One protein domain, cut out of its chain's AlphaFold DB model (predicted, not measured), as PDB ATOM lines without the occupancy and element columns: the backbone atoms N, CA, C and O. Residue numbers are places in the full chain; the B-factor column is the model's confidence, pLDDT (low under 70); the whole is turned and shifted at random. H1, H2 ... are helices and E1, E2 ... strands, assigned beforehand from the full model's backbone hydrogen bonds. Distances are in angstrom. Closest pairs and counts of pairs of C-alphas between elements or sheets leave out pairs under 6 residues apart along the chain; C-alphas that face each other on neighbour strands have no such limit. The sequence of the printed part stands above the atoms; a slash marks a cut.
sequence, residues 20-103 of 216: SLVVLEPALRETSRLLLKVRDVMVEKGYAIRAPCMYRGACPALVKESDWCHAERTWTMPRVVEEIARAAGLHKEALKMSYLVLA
ATOM      1  N   SER A  20       4.323 -26.636 -43.137       97.75
ATOM      2  CA  SER A  20       3.413 -27.777 -43.292       97.75
ATOM      3  C   SER A  20       2.956 -28.318 -41.944       97.75
ATOM      4  O   SER A  20       3.708 -28.291 -40.971       97.75
ATOM      5  N   LEU A  21       1.746 -28.874 -41.911       98.44
ATOM      6  CA  LEU A  21       1.268 -29.704 -40.807       98.44
ATOM      7  C   LEU A  21       1.456 -31.178 -41.166       98.44
ATOM      8  O   LEU A  21       0.955 -31.628 -42.196       98.44
ATOM      9  N   VAL A  22       2.139 -31.931 -40.303       98.25
ATOM     10  CA  VAL A  22       2.290 -33.385 -40.429       98.25
ATOM     11  C   VAL A  22       1.418 -34.073 -39.384       98.25
ATOM     12  O   VAL A  22       1.603 -33.875 -38.188       98.25
ATOM     13  N   VAL A  23       0.487 -34.906 -39.841       98.19
ATOM     14  CA  VAL A  23      -0.333 -35.782 -38.995       98.19
ATOM     15  C   VAL A  23       0.179 -37.208 -39.147       98.19
ATOM     16  O   VAL A  23       0.395 -37.659 -40.273       98.19
ATOM     17  N   LEU A  24       0.369 -37.910 -38.031       97.38
ATOM     18  CA  LEU A  24       0.882 -39.280 -37.973       97.38
ATOM     19  C   LEU A  24      -0.053 -40.145 -37.129       97.38
ATOM     20  O   LEU A  24      -0.448 -39.752 -36.039       97.38
ATOM     21  N   GLU A  25      -0.364 -41.334 -37.630       96.75
ATOM     22  CA  GLU A  25      -1.204 -42.334 -36.976       96.75
ATOM     23  C   GLU A  25      -0.561 -43.724 -37.107       96.75
ATOM     24  O   GLU A  25       0.105 -44.002 -38.116       96.75
ATOM     25  N   PRO A  26      -0.782 -44.647 -36.155       94.69
ATOM     26  CA  PRO A  26      -0.451 -46.052 -36.358       94.69
ATOM     27  C   PRO A  26      -1.142 -46.585 -37.620       94.69
ATOM     28  O   PRO A  26      -2.306 -46.270 -37.873       94.69
ATOM     29  N   ALA A  27      -0.465 -47.430 -38.400       94.50
ATOM     30  CA  ALA A  27      -0.987 -47.995 -39.654       94.50
ATOM     31  C   ALA A  27      -2.093 -49.064 -39.481       94.50
ATOM     32  O   ALA A  27      -2.230 -49.973 -40.305       94.50
ATOM     33  N   LEU A  28      -2.892 -48.979 -38.416       95.38
ATOM     34  CA  LEU A  28      -4.053 -49.841 -38.216       95.38
ATOM     35  C   LEU A  28      -5.145 -49.461 -39.220       95.38
ATOM     36  O   LEU A  28      -5.311 -48.287 -39.554       95.38
ATOM     37  N   ARG A  29      -5.909 -50.446 -39.704       95.94
ATOM     38  CA  ARG A  29      -6.952 -50.221 -40.721       95.94
ATOM     39  C   ARG A  29      -7.932 -49.123 -40.303       95.94
ATOM     40  O   ARG A  29      -8.254 -48.256 -41.109       95.94
ATOM     41  N   GLU A  30      -8.389 -49.154 -39.055       96.50
ATOM     42  CA  GLU A  30      -9.359 -48.191 -38.536       96.50
ATOM     43  C   GLU A  30      -8.803 -46.761 -38.519       96.50
ATOM     44  O   GLU A  30      -9.353 -45.888 -39.192       96.50
ATOM     45  N   THR A  31      -7.685 -46.527 -37.827       96.81
ATOM     46  CA  THR A  31      -7.050 -45.200 -37.719       96.81
ATOM     47  C   THR A  31      -6.636 -44.661 -39.086       96.81
ATOM     48  O   THR A  31      -6.886 -43.498 -39.398       96.81
ATOM     49  N   SER A  32      -6.112 -45.523 -39.961       97.88
ATOM     50  CA  SER A  32      -5.743 -45.163 -41.333       97.88
ATOM     51  C   SER A  32      -6.957 -44.718 -42.148       97.88
ATOM     52  O   SER A  32      -6.917 -43.673 -42.794       97.88
ATOM     53  N   ARG A  33      -8.071 -45.464 -42.102       97.94
ATOM     54  CA  ARG A  33      -9.304 -45.077 -42.807       97.94
ATOM     55  C   ARG A  33      -9.910 -43.800 -42.229       97.94
ATOM     56  O   ARG A  33     -10.420 -42.986 -42.994       97.94
ATOM     57  N   LEU A  34      -9.844 -43.590 -40.913       97.50
ATOM     58  CA  LEU A  34     -10.283 -42.336 -40.293       97.50
ATOM     59  C   LEU A  34      -9.440 -41.150 -40.780       97.50
ATOM     60  O   LEU A  34     -10.017 -40.127 -41.149       97.50
ATOM     61  N   LEU A  35      -8.114 -41.295 -40.863       98.25
ATOM     62  CA  LEU A  35      -7.233 -40.258 -41.406       98.25
ATOM     63  C   LEU A  35      -7.532 -39.968 -42.884       98.25
ATOM     64  O   LEU A  35      -7.586 -38.805 -43.272       98.25
ATOM     65  N   LEU A  36      -7.809 -40.991 -43.701       98.12
ATOM     66  CA  LEU A  36      -8.222 -40.799 -45.098       98.12
ATOM     67  C   LEU A  36      -9.552 -40.040 -45.218       98.12
ATOM     68  O   LEU A  36      -9.686 -39.170 -46.074       98.12
ATOM     69  N   LYS A  37     -10.522 -40.313 -44.337       98.31
ATOM     70  CA  LYS A  37     -11.784 -39.555 -44.295       98.31
ATOM     71  C   LYS A  37     -11.557 -38.095 -43.890       98.31
ATOM     72  O   LYS A  37     -12.230 -37.214 -44.410       98.31
ATOM     73  N   VAL A  38     -10.620 -37.824 -42.976       98.44
ATOM     74  CA  VAL A  38     -10.212 -36.444 -42.653       98.44
ATOM     75  C   VAL A  38      -9.532 -35.794 -43.857       98.44
ATOM     76  O   VAL A  38      -9.880 -34.667 -44.193       98.44
ATOM     77  N   ARG A  39      -8.633 -36.508 -44.548       98.38
ATOM     78  CA  ARG A  39      -7.991 -36.043 -45.785       98.38
ATOM     79  C   ARG A  39      -9.023 -35.614 -46.828       98.38
ATOM     80  O   ARG A  39      -8.857 -34.546 -47.402       98.38
ATOM     81  N   ASP A  40     -10.077 -36.396 -47.049       98.38
ATOM     82  CA  ASP A  40     -11.121 -36.046 -48.021       98.38
ATOM     83  C   ASP A  40     -11.862 -34.760 -47.639       98.38
ATOM     84  O   ASP A  40     -12.024 -33.894 -48.492       98.38
ATOM     85  N   VAL A  41     -12.196 -34.574 -46.356       98.31
ATOM     86  CA  VAL A  41     -12.799 -33.319 -45.866       98.31
ATOM     87  C   VAL A  41     -11.858 -32.126 -46.066       98.31
ATOM     88  O   VAL A  41     -12.305 -31.054 -46.456       98.31
ATOM     89  N   MET A  42     -10.557 -32.283 -45.803       98.38
ATOM     90  CA  MET A  42      -9.590 -31.194 -45.999       98.38
ATOM     91  C   MET A  42      -9.464 -30.809 -47.479       98.38
ATOM     92  O   MET A  42      -9.425 -29.627 -47.806       98.38
ATOM     93  N   VAL A  43      -9.451 -31.798 -48.374       97.75
ATOM     94  CA  VAL A  43      -9.390 -31.567 -49.822       97.75
ATOM     95  C   VAL A  43     -10.668 -30.928 -50.357       97.75
ATOM     96  O   VAL A  43     -10.579 -29.999 -51.153       97.75
ATOM     97  N   GLU A  44     -11.841 -31.356 -49.889       97.38
ATOM     98  CA  GLU A  44     -13.129 -30.724 -50.213       97.38
ATOM     99  C   GLU A  44     -13.153 -29.241 -49.812       97.38
ATOM    100  O   GLU A  44     -13.692 -28.403 -50.528       97.38
ATOM    101  N   LYS A  45     -12.492 -28.897 -48.702       96.81
ATOM    102  CA  LYS A  45     -12.311 -27.516 -48.234       96.81
ATOM    103  C   LYS A  45     -11.221 -26.726 -48.971       96.81
ATOM    104  O   LYS A  45     -10.978 -25.574 -48.627       96.81
ATOM    105  N   GLY A  46     -10.547 -27.325 -49.952       96.94
ATOM    106  CA  GLY A  46      -9.526 -26.661 -50.765       96.94
ATOM    107  C   GLY A  46      -8.100 -26.721 -50.212       96.94
ATOM    108  O   GLY A  46      -7.212 -26.089 -50.782       96.94
ATOM    109  N   TYR A  47      -7.834 -27.485 -49.148       97.88
ATOM    110  CA  TYR A  47      -6.463 -27.666 -48.664       97.88
ATOM    111  C   TYR A  47      -5.664 -28.597 -49.578       97.88
ATOM    112  O   TYR A  47      -6.119 -29.675 -49.975       97.88
ATOM    113  N   ALA A  48      -4.424 -28.207 -49.859       97.50
ATOM    114  CA  ALA A  48      -3.485 -29.023 -50.607       97.50
ATOM    115  C   ALA A  48      -2.809 -30.085 -49.730       97.50
ATOM    116  O   ALA A  48      -2.348 -29.809 -48.618       97.50
ATOM    117  N   ILE A  49      -2.675 -31.300 -50.270       97.38
ATOM    118  CA  ILE A  49      -1.868 -32.358 -49.657       97.38
ATOM    119  C   ILE A  49      -0.470 -32.334 -50.284       97.38
ATOM    120  O   ILE A  49      -0.314 -32.506 -51.491       97.38
ATOM    121  N   ARG A  50       0.566 -32.146 -49.461       95.88
ATOM    122  CA  ARG A  50       1.976 -32.205 -49.879       95.88
ATOM    123  C   ARG A  50       2.487 -33.647 -49.973       95.88
ATOM    124  O   ARG A  50       3.306 -33.951 -50.834       95.88
ATOM    125  N   ALA A  51       2.008 -34.542 -49.104       95.81
ATOM    126  CA  ALA A  51       2.345 -35.968 -49.101       95.81
ATOM    127  C   ALA A  51       1.357 -36.785 -48.238       95.81
ATOM    128  O   ALA A  51       0.693 -36.215 -47.374       95.81
ATOM    129  N   PRO A  52       1.269 -38.121 -48.406       95.38
ATOM    130  CA  PRO A  52       1.825 -38.930 -49.497       95.38
ATOM    131  C   PRO A  52       0.955 -38.939 -50.762       95.38
ATOM    132  O   PRO A  52       1.396 -39.464 -51.787       95.38
ATOM    133  N   CYS A  53      -0.279 -38.430 -50.673       95.81
ATOM    134  CA  CYS A  53      -1.295 -38.546 -51.714       95.81
ATOM    135  C   CYS A  53      -0.927 -37.761 -52.978       95.81
ATOM    136  O   CYS A  53      -0.647 -36.570 -52.906       95.81
ATOM    137  N   MET A  54      -1.009 -38.428 -54.130       93.69
ATOM    138  CA  MET A  54      -0.894 -37.804 -55.457       93.69
ATOM    139  C   MET A  54      -2.257 -37.562 -56.107       93.69
ATOM    140  O   MET A  54      -2.398 -36.693 -56.962       93.69
ATOM    141  N   TYR A  55      -3.270 -38.320 -55.685       96.19
ATOM    142  CA  TYR A  55      -4.635 -38.143 -56.149       96.19
ATOM    143  C   TYR A  55      -5.283 -36.944 -55.459       96.19
ATOM    144  O   TYR A  55      -5.207 -36.830 -54.231       96.19
ATOM    145  N   ARG A  56      -5.935 -36.079 -56.244       95.88
ATOM    146  CA  ARG A  56      -6.566 -34.838 -55.768       95.88
ATOM    147  C   ARG A  56      -8.076 -34.961 -55.520       95.88
ATOM    148  O   ARG A  56      -8.622 -34.098 -54.855       95.88
ATOM    149  N   GLY A  57      -8.741 -36.026 -55.978       95.75
ATOM    150  CA  GLY A  57     -10.167 -36.284 -55.704       95.75
ATOM    151  C   GLY A  57     -10.416 -37.010 -54.375       95.75
ATOM    152  O   GLY A  57      -9.512 -37.084 -53.541       95.75
ATOM    153  N   ALA A  58     -11.616 -37.570 -54.181       97.62
ATOM    154  CA  ALA A  58     -11.951 -38.427 -53.031       97.62
ATOM    155  C   ALA A  58     -11.055 -39.676 -52.982       97.62
ATOM    156  O   ALA A  58     -10.742 -40.262 -54.019       97.62
ATOM    157  N   CYS A  59     -10.602 -40.093 -51.800       97.94
ATOM    158  CA  CYS A  59      -9.564 -41.113 -51.695       97.94
ATOM    159  C   CYS A  59     -10.022 -42.473 -52.273       97.94
ATOM    160  O   CYS A  59     -10.915 -43.106 -51.703       97.94
ATOM    161  N   PRO A  60      -9.349 -43.022 -53.309       97.25
ATOM    162  CA  PRO A  60      -9.757 -44.296 -53.911       97.25
ATOM    163  C   PRO A  60      -9.674 -45.491 -52.951       97.25
ATOM    164  O   PRO A  60     -10.366 -46.489 -53.132       97.25
ATOM    165  N   ALA A  61      -8.842 -45.411 -51.906       96.75
ATOM    166  CA  ALA A  61      -8.732 -46.464 -50.896       96.75
ATOM    167  C   ALA A  61      -9.931 -46.518 -49.933       96.75
ATOM    168  O   ALA A  61     -10.061 -47.484 -49.187       96.75
ATOM    169  N   LEU A  62     -10.813 -45.511 -49.935       97.56
ATOM    170  CA  LEU A  62     -12.037 -45.539 -49.134       97.56
ATOM    171  C   LEU A  62     -13.185 -46.296 -49.809       97.56
ATOM    172  O   LEU A  62     -14.087 -46.723 -49.087       97.56
ATOM    173  N   VAL A  63     -13.117 -46.511 -51.132       96.19
ATOM    174  CA  VAL A  63     -14.171 -47.155 -51.938       96.19
ATOM    175  C   VAL A  63     -14.482 -48.566 -51.442       96.19
ATOM    176  O   VAL A  63     -15.641 -48.897 -51.214       96.19
ATOM    177  N   LYS A  64     -13.456 -49.400 -51.236       94.88
ATOM    178  CA  LYS A  64     -13.612 -50.732 -50.635       94.88
ATOM    179  C   LYS A  64     -13.349 -50.641 -49.136       94.88
ATOM    180  O   LYS A  64     -12.355 -50.058 -48.708       94.88
ATOM    181  N   GLU A  65     -14.216 -51.235 -48.319       93.81
ATOM    182  CA  GLU A  65     -14.077 -51.174 -46.855       93.81
ATOM    183  C   GLU A  65     -12.830 -51.886 -46.325       93.81
ATOM    184  O   GLU A  65     -12.251 -51.476 -45.317       93.81
ATOM    185  N   SER A  66     -12.399 -52.932 -47.029       93.19
ATOM    186  CA  SER A  66     -11.208 -53.709 -46.704       93.19
ATOM    187  C   SER A  66      -9.900 -52.993 -47.035       93.19
ATOM    188  O   SER A  66      -8.861 -53.422 -46.544       93.19
ATOM    189  N   ASP A  67      -9.931 -51.917 -47.823       94.25
ATOM    190  CA  ASP A  67      -8.737 -51.192 -48.243       94.25
ATOM    191  C   ASP A  67      -8.354 -50.078 -47.257       94.25
ATOM    192  O   ASP A  67      -9.192 -49.438 -46.617       94.25
ATOM    193  N   TRP A  68      -7.054 -49.821 -47.135       95.44
ATOM    194  CA  TRP A  68      -6.516 -48.624 -46.493       95.44
ATOM    195  C   TRP A  68      -5.121 -48.318 -47.038       95.44
ATOM    196  O   TRP A  68      -4.435 -49.193 -47.570       95.44
ATOM    197  N   CYS A  69      -4.697 -47.064 -46.904       95.19
ATOM    198  CA  CYS A  69      -3.350 -46.635 -47.257       95.19
ATOM    199  C   CYS A  69      -2.525 -46.426 -45.993       95.19
ATOM    200  O   CYS A  69      -3.006 -45.827 -45.037       95.19
ATOM    201  N   HIS A  70      -1.277 -46.875 -46.037       96.00
ATOM    202  CA  HIS A  70      -0.248 -46.585 -45.050       96.00
ATOM    203  C   HIS A  70       1.118 -46.581 -45.743       96.00
ATOM    204  O   HIS A  70       1.266 -47.038 -46.883       96.00
ATOM    205  N   ALA A  71       2.107 -46.057 -45.038       95.19
ATOM    206  CA  ALA A  71       3.498 -46.034 -45.426       95.19
ATOM    207  C   ALA A  71       4.328 -46.939 -44.521       95.19
ATOM    208  O   ALA A  71       3.927 -47.289 -43.411       95.19
ATOM    209  N   GLU A  72       5.495 -47.296 -45.035       92.62
ATOM    210  CA  GLU A  72       6.453 -48.158 -44.369       92.62
ATOM    211  C   GLU A  72       7.841 -47.529 -44.451       92.62
ATOM    212  O   GLU A  72       8.189 -46.898 -45.456       92.62
ATOM    213  N   ARG A  73       8.609 -47.633 -43.370       89.94
ATOM    214  CA  ARG A  73       9.995 -47.173 -43.304       89.94
ATOM    215  C   ARG A  73      10.854 -48.253 -42.683       89.94
ATOM    216  O   ARG A  73      10.538 -48.756 -41.603       89.94
ATOM    217  N   THR A  74      11.971 -48.539 -43.338       87.00
ATOM    218  CA  THR A  74      13.078 -49.248 -42.706       87.00
ATOM    219  C   THR A  74      13.567 -48.425 -41.526       87.00
ATOM    220  O   THR A  74      13.681 -47.199 -41.616       87.00
ATOM    221  N   TRP A  75      13.872 -49.093 -40.425       87.06
ATOM    222  CA  TRP A  75      14.422 -48.442 -39.249       87.06
ATOM    223  C   TRP A  75      15.407 -49.374 -38.564       87.06
ATOM    224  O   TRP A  75      15.250 -50.593 -38.594       87.06
ATOM    225  N   THR A  76      16.418 -48.793 -37.933       87.50
ATOM    226  CA  THR A  76      17.289 -49.538 -37.032       87.50
ATOM    227  C   THR A  76      16.623 -49.536 -35.667       87.50
ATOM    228  O   THR A  76      16.535 -48.495 -35.013       87.50
ATOM    229  N   MET A  77      16.088 -50.688 -35.269       88.69
ATOM    230  CA  MET A  77      15.375 -50.828 -34.006       88.69
ATOM    231  C   MET A  77      16.345 -50.612 -32.831       88.69
ATOM    232  O   MET A  77      17.383 -51.274 -32.781       88.69
ATOM    233  N   PRO A  78      16.051 -49.709 -31.876       90.81
ATOM    234  CA  PRO A  78      16.862 -49.584 -30.670       90.81
ATOM    235  C   PRO A  78      16.869 -50.902 -29.889       90.81
ATOM    236  O   PRO A  78      15.822 -51.536 -29.756       90.81
ATOM    237  N   ARG A  79      18.019 -51.278 -29.315       92.06
ATOM    238  CA  ARG A  79      18.226 -52.577 -28.648       92.06
ATOM    239  C   ARG A  79      17.116 -52.951 -27.657       92.06
ATOM    240  O   ARG A  79      16.615 -54.065 -27.700       92.06
ATOM    241  N   VAL A  80      16.695 -52.014 -26.805       94.38
ATOM    242  CA  VAL A  80      15.613 -52.253 -25.830       94.38
ATOM    243  C   VAL A  80      14.294 -52.638 -26.507       94.38
ATOM    244  O   VAL A  80      13.578 -53.513 -26.032       94.38
ATOM    245  N   VAL A  81      13.975 -52.020 -27.646       91.19
ATOM    246  CA  VAL A  81      12.763 -52.332 -28.409       91.19
ATOM    247  C   VAL A  81      12.903 -53.688 -29.094       91.19
ATOM    248  O   VAL A  81      11.934 -54.441 -29.130       91.19
ATOM    249  N   GLU A  82      14.097 -54.023 -29.587       90.75
ATOM    250  CA  GLU A  82      14.387 -55.328 -30.187       90.75
ATOM    251  C   GLU A  82      14.249 -56.467 -29.170       90.75
ATOM    252  O   GLU A  82      13.613 -57.478 -29.460       90.75
ATOM    253  N   GLU A  83      14.781 -56.291 -27.958       92.81
ATOM    254  CA  GLU A  83      14.665 -57.264 -26.867       92.81
ATOM    255  C   GLU A  83      13.198 -57.483 -26.468       92.81
ATOM    256  O   GLU A  83      12.758 -58.628 -26.357       92.81
ATOM    257  N   ILE A  84      12.413 -56.404 -26.347       92.69
ATOM    258  CA  ILE A  84      10.967 -56.483 -26.085       92.69
ATOM    259  C   ILE A  84      10.242 -57.192 -27.234       92.69
ATOM    260  O   ILE A  84       9.427 -58.081 -26.991       92.69
ATOM    261  N   ALA A  85      10.525 -56.819 -28.484       90.19
ATOM    262  CA  ALA A  85       9.895 -57.419 -29.654       90.19
ATOM    263  C   ALA A  85      10.192 -58.922 -29.727       90.19
ATOM    264  O   ALA A  85       9.272 -59.716 -29.907       90.19
ATOM    265  N   ARG A  86      11.448 -59.319 -29.495       90.56
ATOM    266  CA  ARG A  86      11.877 -60.721 -29.449       90.56
ATOM    267  C   ARG A  86      11.183 -61.493 -28.331       90.56
ATOM    268  O   ARG A  86      10.645 -62.564 -28.593       90.56
ATOM    269  N   ALA A  87      11.150 -60.947 -27.113       94.44
ATOM    270  CA  ALA A  87      10.462 -61.565 -25.980       94.44
ATOM    271  C   ALA A  87       8.950 -61.722 -26.227       94.44
ATOM    272  O   ALA A  87       8.344 -62.682 -25.761       94.44
ATOM    273  N   ALA A  88       8.351 -60.810 -27.000       93.00
ATOM    274  CA  ALA A  88       6.948 -60.853 -27.399       93.00
ATOM    275  C   ALA A  88       6.670 -61.679 -28.674       93.00
ATOM    276  O   ALA A  88       5.524 -61.728 -29.116       93.00
ATOM    277  N   GLY A  89       7.685 -62.290 -29.304       91.19
ATOM    278  CA  GLY A  89       7.528 -63.024 -30.570       91.19
ATOM    279  C   GLY A  89       7.130 -62.142 -31.762       91.19
ATOM    280  O   GLY A  89       6.505 -62.608 -32.713       91.19
ATOM    281  N   LEU A  90       7.442 -60.845 -31.709       86.38
ATOM    282  CA  LEU A  90       7.124 -59.873 -32.749       86.38
ATOM    283  C   LEU A  90       8.297 -59.715 -33.720       86.38
ATOM    284  O   LEU A  90       9.316 -59.107 -33.400       86.38
ATOM    285  N   HIS A  91       8.099 -60.163 -34.956       72.94
ATOM    286  CA  HIS A  91       9.017 -59.912 -36.065       72.94
ATOM    287  C   HIS A  91       8.585 -58.632 -36.793       72.94
ATOM    288  O   HIS A  91       7.767 -58.664 -37.710       72.94
ATOM    289  N   LYS A  92       9.056 -57.469 -36.320       69.06
ATOM    290  CA  LYS A  92       8.760 -56.167 -36.945       69.06
ATOM    291  C   LYS A  92       9.992 -55.616 -37.648       69.06
ATOM    292  O   LYS A  92      10.839 -54.989 -37.024       69.06
ATOM    293  N   GLU A  93      10.044 -55.805 -38.958       75.88
ATOM    294  CA  GLU A  93      11.181 -55.391 -39.792       75.88
ATOM    295  C   GLU A  93      11.100 -53.918 -40.231       75.88
ATOM    296  O   GLU A  93      12.103 -53.316 -40.609       75.88
ATOM    297  N   ALA A  94       9.922 -53.296 -40.115       86.25
ATOM    298  CA  ALA A  94       9.703 -51.916 -40.530       86.25
ATOM    299  C   ALA A  94       8.656 -51.183 -39.680       86.25
ATOM    300  O   ALA A  94       7.731 -51.779 -39.115       86.25
ATOM    301  N   LEU A  95       8.779 -49.855 -39.632       89.56
ATOM    302  CA  LEU A  95       7.790 -48.969 -39.033       89.56
ATOM    303  C   LEU A  95       6.670 -48.697 -40.025       89.56
ATOM    304  O   LEU A  95       6.907 -48.148 -41.101       89.56
ATOM    305  N   LYS A  96       5.442 -49.022 -39.625       92.69
ATOM    306  CA  LYS A  96       4.241 -48.747 -40.412       92.69
ATOM    307  C   LYS A  96       3.469 -47.594 -39.793       92.69
ATOM    308  O   LYS A  96       3.065 -47.659 -38.633       92.69
ATOM    309  N   MET A  97       3.230 -46.561 -40.589       95.88
ATOM    310  CA  MET A  97       2.475 -45.378 -40.187       95.88
ATOM    311  C   MET A  97       1.519 -44.944 -41.291       95.88
ATOM    312  O   MET A  97       1.800 -45.087 -42.478       95.88
ATOM    313  N   SER A  98       0.411 -44.341 -40.902       97.38
ATOM    314  CA  SER A  98      -0.398 -43.527 -41.798       97.38
ATOM    315  C   SER A  98      -0.046 -42.076 -41.544       97.38
ATOM    316  O   SER A  98       0.090 -41.664 -40.396       97.38
ATOM    317  N   TYR A  99       0.169 -41.308 -42.606       97.69
ATOM    318  CA  TYR A  99       0.563 -39.916 -42.458       97.69
ATOM    319  C   TYR A  99      -0.091 -39.030 -43.502       97.69
ATOM    320  O   TYR A  99      -0.443 -39.487 -44.592       97.69
ATOM    321  N   LEU A 100      -0.248 -37.759 -43.149       98.12
ATOM    322  CA  LEU A 100      -0.785 -36.723 -44.014       98.12
ATOM    323  C   LEU A 100       0.018 -35.444 -43.802       98.12
ATOM    324  O   LEU A 100       0.179 -35.002 -42.669       98.12
ATOM    325  N   VAL A 101       0.517 -34.862 -44.888       98.00
ATOM    326  CA  VAL A 101       1.207 -33.570 -44.872       98.00
ATOM    327  C   VAL A 101       0.337 -32.558 -45.596       98.00
ATOM    328  O   VAL A 101       0.081 -32.713 -46.790       98.00
ATOM    329  N   LEU A 102      -0.130 -31.547 -44.873       98.44
ATOM    330  CA  LEU A 102      -1.025 -30.500 -45.362       98.44
ATOM    331  C   LEU A 102      -0.264 -29.187 -45.529       98.44
ATOM    332  O   LEU A 102       0.556 -28.835 -44.677       98.44
ATOM    333  N   ALA A 103      -0.567 -28.468 -46.605       97.88
ATOM    334  CA  ALA A 103      -0.137 -27.085 -46.767       97.88
ATOM    335  C   ALA A 103      -1.085 -26.126 -46.010       97.88
ATOM    336  O   ALA A 103      -2.260 -26.467 -45.822       97.88
TER     337      ALA A 103
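This is residues 20 to 103 of the 216 residues of the protein "Methyltransferase" of Cystobacter fuscus DSM 2262 (UniProt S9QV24). A small, strongly twisted sheet is built along one long strand, E4, with the helix H1 packed over one face and running along E4. At the other end of E4, the strands E3 and E4 reach out as a two-stranded arm, and the short helix H2 sits at the tip, away from the sheet. The printed part has 84 residues, with two named helices and four named strands, which come along the chain as E1, then H1, then E2, then E3, then H2, then E4; the class is mixed, helices and strands, with 47 residues in named elements, and in the branched sheet E4 has three antiparallel neighbours, E1 on one side of it and E2 and E3 on the other side. The whole is loose, with a radius of gyration of the C-alphas of 15.2 A, and flat, spanning 46 by 29 by 16 A.

Start at E4, residues 94 to 102, which bends by 50 degrees at residue 98 and has three neighbours in staggered pairing. On one side of it, beside residues 97 to 102, find E1, residues 21 to 26, antiparallel at 148 degrees, with N 23 and O 100 within hydrogen-bond range at 2.8 A. On the other side lie two strands. E2, residues 49 to 51, is beside residues 101 to 102, antiparallel at 154 degrees, with N 50 and O 101 at 2.8 A. E3, residues 71 to 74, is beside residues 94 to 98, antiparallel at 132 degrees, with N 73 and O 95 at 2.9 A. E1, E2 and E3 are edge strands. Now look at H1, residues 29 to 44, on the sheet at a height over the sheet of 9.4 A. It runs along the strands, at 13 degrees to E4 on the local plane; its closest C-alphas to E4 are those of Ser 32 and Ser 98, 5.6 A apart. It is over E4 and only just over E2, with 3 of its C-alphas falling on E2. H2, residues 79 to 87, is not on the sheet and is apart from H1. In H1 and H2 every O i to N i+4 pair is within hydrogen-bond range.

Find C-alpha 21 at (1.268, -29.704, -40.807), where E1 begins; it runs 17.0 A. H1 begins at C-alpha 29, (-6.952, -50.221, -40.721), and covers 22.5 A. E2 is 5.6 A long, E3 10.5 A and H2 12.2 A. E4 covers 24.4 A, ending at C-alpha 102, (-1.025, -30.500, -45.362).

The two C-alphas farthest apart are those of Gly 46 and Ala 87, at 47.2 A. The printed part has no cut. The link from E2 to E3, residues 52 to 70, is long. Confidence is under 70 at residue 92 alone; the mean pLDDT of the printed part is 94.3.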